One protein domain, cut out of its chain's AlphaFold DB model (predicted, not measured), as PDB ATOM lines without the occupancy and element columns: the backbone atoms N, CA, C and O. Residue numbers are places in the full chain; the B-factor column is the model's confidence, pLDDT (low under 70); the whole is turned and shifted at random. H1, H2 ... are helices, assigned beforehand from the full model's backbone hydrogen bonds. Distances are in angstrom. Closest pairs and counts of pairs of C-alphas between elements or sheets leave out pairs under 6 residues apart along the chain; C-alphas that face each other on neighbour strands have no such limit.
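What this domain is: This is residues 862 to 906 of the 1010 residues of an uncharacterized protein of Verticillium longisporum (UniProt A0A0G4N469). One long helix, H2, makes nearly the whole length of a rod, and the short helix H1 folds back at its first end like a small hook. Residues 878 to 906 of H2 stick out free. The printed part has 45 residues with two named helices, H1 then H2, and no named strand; the class is all helix. It is extended, with a radius of gyration of the C-alphas of 18.1 A and spans of 57 by 14 by 6 A.

How they stand to each other: H2, residues 874 to 906, and H1, residues 862 to 869, are close but not clearly touching. Their closest C-alphas, those of Ile 877 and Phe 862, are 7.3 A apart. They run opposite ways at a shallow tilt of 5 degrees, with centres 29.6 A apart. In H1 and H2 every O i to N i+4 pair is within hydrogen-bond range.

Where its parts are: H2 is 47.5 A long, from C-alpha 874 at (110.631, 140.458, 104.563) to C-alpha 906 at (109.870, 112.952, 143.246). H1 is 10.5 A long and begins at C-alpha 862 at (107.623, 146.139, 110.634).

The domain as a whole: The two C-alphas farthest apart, those of Gly 870 and Arg 906, are 57.0 A apart. The printed part has no cut, and the link from H1 to H2 is tight. The mean pLDDT of the printed part is 90.8; residues 905 to 906 are under 70.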
ATOM      1  N   PHE A 862     107.764 146.721 111.979       90.69
ATOM      2  CA  PHE A 862     107.623 146.139 110.634       90.69
ATOM      3  C   PHE A 862     106.491 146.761 109.798       90.69
ATOM      4  O   PHE A 862     106.623 146.872 108.584       90.69
ATOM      5  N   CYS A 863     105.395 147.170 110.438       88.75
ATOM      6  CA  CYS A 863     104.249 147.809 109.784       88.75
ATOM      7  C   CYS A 863     104.474 149.318 109.589       88.75
ATOM      8  O   CYS A 863     103.940 149.900 108.654       88.75
ATOM      9  N   GLU A 864     105.283 149.951 110.443       90.25
ATOM     10  CA  GLU A 864     105.775 151.320 110.250       90.25
ATOM     11  C   GLU A 864     106.715 151.376 109.036       90.25
ATOM     12  O   GLU A 864     106.579 152.259 108.194       90.25
ATOM     13  N   TYR A 865     107.595 150.377 108.875       92.81
ATOM     14  CA  TYR A 865     108.383 150.207 107.650       92.81
ATOM     15  C   TYR A 865     107.479 150.051 106.414       92.81
ATOM     16  O   TYR A 865     107.640 150.796 105.452       92.81
ATOM     17  N   GLU A 866     106.503 149.138 106.448       93.56
ATOM     18  CA  GLU A 866     105.544 148.926 105.350       93.56
ATOM     19  C   GLU A 866     104.770 150.212 104.995       93.56
ATOM     20  O   GLU A 866     104.607 150.538 103.823       93.56
ATOM     21  N   GLN A 867     104.376 151.005 105.997       88.44
ATOM     22  CA  GLN A 867     103.701 152.293 105.805       88.44
ATOM     23  C   GLN A 867     104.602 153.380 105.184       88.44
ATOM     24  O   GLN A 867     104.094 154.268 104.501       88.44
ATOM     25  N   ILE A 868     105.917 153.340 105.427       90.25
ATOM     26  CA  ILE A 868     106.885 154.326 104.911       90.25
ATOM     27  C   ILE A 868     107.398 153.943 103.516       90.25
ATOM     28  O   ILE A 868     107.578 154.821 102.672       90.25
ATOM     29  N   PHE A 869     107.652 152.654 103.276       91.44
ATOM     30  CA  PHE A 869     108.319 152.155 102.068       91.44
ATOM     31  C   PHE A 869     107.379 151.459 101.071       91.44
ATOM     32  O   PHE A 869     107.801 151.175  99.955       91.44
ATOM     33  N   GLY A 870     106.123 151.185 101.439       92.31
ATOM     34  CA  GLY A 870     105.133 150.507 100.589       92.31
ATOM     35  C   GLY A 870     105.283 148.982 100.511       92.31
ATOM     36  O   GLY A 870     104.343 148.301 100.113       92.31
ATOM     37  N   GLU A 871     106.425 148.439 100.939       91.31
ATOM     38  CA  GLU A 871     106.707 147.004 101.014       91.31
ATOM     39  C   GLU A 871     107.078 146.599 102.453       91.31
ATOM     40  O   GLU A 871     107.808 147.334 103.125       91.31
ATOM     41  N   PRO A 872     106.635 145.433 102.960       92.69
ATOM     42  CA  PRO A 872     107.026 144.959 104.282       92.69
ATOM     43  C   PRO A 872     108.474 144.421 104.285       92.69
ATOM     44  O   PRO A 872     108.926 143.820 103.307       92.69
ATOM     45  N   PRO A 873     109.226 144.551 105.397       94.00
ATOM     46  CA  PRO A 873     110.654 144.230 105.441       94.00
ATOM     47  C   PRO A 873     110.905 142.718 105.596       94.00
ATOM     48  O   PRO A 873     111.392 142.254 106.634       94.00
ATOM     49  N   TYR A 874     110.591 141.930 104.561       91.25
ATOM     50  CA  TYR A 874     110.631 140.458 104.563       91.25
ATOM     51  C   TYR A 874     111.923 139.857 105.146       91.25
ATOM     52  O   TYR A 874     111.870 138.872 105.884       91.25
ATOM     53  N   ALA A 875     113.087 140.456 104.870       90.88
ATOM     54  CA  ALA A 875     114.369 139.994 105.405       90.88
ATOM     55  C   ALA A 875     114.446 140.092 106.944       90.88
ATOM     56  O   ALA A 875     114.893 139.150 107.602       90.88
ATOM     57  N   LEU A 876     113.972 141.201 107.525       89.19
ATOM     58  CA  LEU A 876     113.953 141.424 108.976       89.19
ATOM     59  C   LEU A 876     112.845 140.608 109.655       89.19
ATOM     60  O   LEU A 876     113.081 140.027 110.717       89.19
ATOM     61  N   ILE A 877     111.678 140.490 109.012       92.44
ATOM     62  CA  ILE A 877     110.580 139.620 109.461       92.44
ATOM     63  C   ILE A 877     111.083 138.174 109.570       92.44
ATOM     64  O   ILE A 877     111.007 137.579 110.644       92.44
ATOM     65  N   ARG A 878     111.711 137.636 108.517       92.75
ATOM     66  CA  ARG A 878     112.258 136.268 108.502       92.75
ATOM     67  C   ARG A 878     113.324 136.043 109.583       92.75
ATOM     68  O   ARG A 878     113.344 134.988 110.219       92.75
ATOM     69  N   GLN A 879     114.195 137.024 109.840       91.75
ATOM     70  CA  GLN A 879     115.152 136.957 110.956       91.75
ATOM     71  C   GLN A 879     114.445 136.909 112.323       91.75
ATOM     72  O   GLN A 879     114.832 136.123 113.194       91.75
ATOM     73  N   TYR A 880     113.395 137.714 112.510       92.94
ATOM     74  CA  TYR A 880     112.591 137.727 113.732       92.94
ATOM     75  C   TYR A 880     111.837 136.405 113.937       92.94
ATOM     76  O   TYR A 880     111.885 135.838 115.030       92.94
ATOM     77  N   GLU A 881     111.218 135.858 112.892       94.19
ATOM     78  CA  GLU A 881     110.532 134.561 112.925       94.19
ATOM     79  C   GLU A 881     111.475 133.417 113.307       94.19
ATOM     80  O   GLU A 881     111.153 132.622 114.191       94.19
ATOM     81  N   ILE A 882     112.668 133.350 112.704       95.12
ATOM     82  CA  ILE A 882     113.691 132.347 113.046       95.12
ATOM     83  C   ILE A 882     114.109 132.484 114.522       95.12
ATOM     84  O   ILE A 882     114.245 131.482 115.235       95.12
ATOM     85  N   LYS A 883     114.267 133.719 115.015       95.25
ATOM     86  CA  LYS A 883     114.613 134.023 116.414       95.25
ATOM     87  C   LYS A 883     113.500 133.620 117.390       95.25
ATOM     88  O   LYS A 883     113.791 133.018 118.424       95.25
ATOM     89  N   ASP A 884     112.241 133.879 117.051       95.69
ATOM     90  CA  ASP A 884     111.050 133.518 117.832       95.69
ATOM     91  C   ASP A 884     110.795 131.993 117.839       95.69
ATOM     92  O   ASP A 884     110.562 131.389 118.892       95.69
ATOM     93  N   GLN A 885     110.967 131.315 116.699       96.50
ATOM     94  CA  GLN A 885     110.968 129.848 116.626       96.50
ATOM     95  C   GLN A 885     112.071 129.230 117.505       96.50
ATOM     96  O   GLN A 885     111.807 128.277 118.249       96.50
ATOM     97  N   LYS A 886     113.292 129.786 117.471       96.75
ATOM     98  CA  LYS A 886     114.417 129.357 118.322       96.75
ATOM     99  C   LYS A 886     114.110 129.577 119.808       96.75
ATOM    100  O   LYS A 886     114.319 128.661 120.604       96.75
ATOM    101  N   ALA A 887     113.541 130.727 120.172       94.81
ATOM    102  CA  ALA A 887     113.128 131.035 121.541       94.81
ATOM    103  C   ALA A 887     112.039 130.075 122.056       94.81
ATOM    104  O   ALA A 887     112.178 129.523 123.151       94.81
ATOM    105  N   ARG A 888     110.998 129.785 121.257       95.25
ATOM    106  CA  ARG A 888     109.976 128.775 121.601       95.25
ATOM    107  C   ARG A 888     110.582 127.390 121.826       95.25
ATOM    108  O   ARG A 888     110.224 126.730 122.802       95.25
ATOM    109  N   ARG A 889     111.509 126.957 120.965       95.81
ATOM    110  CA  ARG A 889     112.193 125.657 121.091       95.81
ATOM    111  C   ARG A 889     113.007 125.577 122.389       95.81
ATOM    112  O   ARG A 889     112.858 124.616 123.140       95.81
ATOM    113  N   GLN A 890     113.777 126.621 122.701       96.38
ATOM    114  CA  GLN A 890     114.540 126.723 123.951       96.38
ATOM    115  C   GLN A 890     113.637 126.758 125.195       96.38
ATOM    116  O   GLN A 890     113.963 126.145 126.212       96.38
ATOM    117  N   GLU A 891     112.477 127.420 125.142       93.62
ATOM    118  CA  GLU A 891     111.543 127.440 126.273       93.62
ATOM    119  C   GLU A 891     110.884 126.065 126.506       93.62
ATOM    120  O   GLU A 891     110.727 125.638 127.654       93.62
ATOM    121  N   GLN A 892     110.556 125.332 125.435       95.12
ATOM    122  CA  GLN A 892     110.074 123.947 125.511       95.12
ATOM    123  C   GLN A 892     111.144 122.998 126.068       95.12
ATOM    124  O   GLN A 892     110.845 122.177 126.939       95.12
ATOM    125  N   GLU A 893     112.397 123.136 125.636       94.50
ATOM    126  CA  GLU A 893     113.521 122.359 126.164       94.50
ATOM    127  C   GLU A 893     113.776 122.666 127.648       94.50
ATOM    128  O   GLU A 893     113.844 121.746 128.468       94.50
ATOM    129  N   ARG A 894     113.797 123.949 128.034       94.94
ATOM    130  CA  ARG A 894     113.897 124.386 129.437       94.94
ATOM    131  C   ARG A 894     112.755 123.816 130.284       94.94
ATOM    132  O   ARG A 894     112.998 123.365 131.405       94.94
ATOM    133  N   LYS A 895     111.525 123.770 129.757       94.44
ATOM    134  CA  LYS A 895     110.372 123.118 130.410       94.44
ATOM    135  C   LYS A 895     110.582 121.607 130.555       94.44
ATOM    136  O   LYS A 895     110.405 121.095 131.660       94.44
ATOM    137  N   ARG A 896     111.036 120.911 129.506       93.69
ATOM    138  CA  ARG A 896     111.345 119.465 129.518       93.69
ATOM    139  C   ARG A 896     112.450 119.121 130.524       93.69
ATOM    140  O   ARG A 896     112.323 118.144 131.259       93.69
ATOM    141  N   LEU A 897     113.503 119.935 130.610       92.06
ATOM    142  CA  LEU A 897     114.580 119.801 131.599       92.06
ATOM    143  C   LEU A 897     114.070 120.026 133.029       92.06
ATOM    144  O   LEU A 897     114.349 119.219 133.919       92.06
ATOM    145  N   LEU A 898     113.268 121.071 133.250       88.25
ATOM    146  CA  LEU A 898     112.681 121.382 134.555       88.25
ATOM    147  C   LEU A 898     111.662 120.318 135.009       88.25
ATOM    148  O   LEU A 898     111.575 120.008 136.199       88.25
ATOM    149  N   GLU A 899     110.922 119.709 134.081       88.38
ATOM    150  CA  GLU A 899     110.060 118.557 134.359       88.38
ATOM    151  C   GLU A 899     110.876 117.292 134.663       88.38
ATOM    152  O   GLU A 899     110.623 116.641 135.678       88.38
ATOM    153  N   LYS A 900     111.921 116.992 133.878       92.31
ATOM    154  CA  LYS A 900     112.873 115.890 134.133       92.31
ATOM    155  C   LYS A 900     113.516 116.023 135.523       92.31
ATOM    156  O   LYS A 900     113.621 115.031 136.248       92.31
ATOM    157  N   ALA A 901     113.863 117.241 135.947       86.25
ATOM    158  CA  ALA A 901     114.352 117.536 137.297       86.25
ATOM    159  C   ALA A 901     113.272 117.332 138.382       86.25
ATOM    160  O   ALA A 901     113.513 116.634 139.373       86.25
ATOM    161  N   LYS A 902     112.053 117.857 138.184       89.88
ATOM    162  CA  LYS A 902     110.912 117.653 139.103       89.88
ATOM    163  C   LYS A 902     110.523 116.173 139.241       89.88
ATOM    164  O   LYS A 902     110.171 115.736 140.338       89.88
ATOM    165  N   ALA A 903     110.627 115.388 138.169       78.69
ATOM    166  CA  ALA A 903     110.396 113.945 138.176       78.69
ATOM    167  C   ALA A 903     111.482 113.196 138.970       78.69
ATOM    168  O   ALA A 903     111.145 112.407 139.858       78.69
ATOM    169  N   LYS A 904     112.772 113.496 138.736       81.44
ATOM    170  CA  LYS A 904     113.894 112.948 139.526       81.44
ATOM    171  C   LYS A 904     113.730 113.242 141.025       81.44
ATOM    172  O   LYS A 904     113.784 112.318 141.836       81.44
ATOM    173  N   SER A 905     113.420 114.491 141.384       63.69
ATOM    174  CA  SER A 905     113.172 114.916 142.774       63.69
ATOM    175  C   SER A 905     112.051 114.110 143.457       63.69
ATOM    176  O   SER A 905     112.177 113.707 144.615       63.69
ATOM    177  N   ARG A 906     110.971 113.784 142.728       66.62
ATOM    178  CA  ARG A 906     109.870 112.952 143.246       66.62
ATOM    179  C   ARG A 906     110.217 111.464 143.370       66.62
ATOM    180  O   ARG A 906     109.653 110.808 144.244       66.62
TER     181      ARG A 906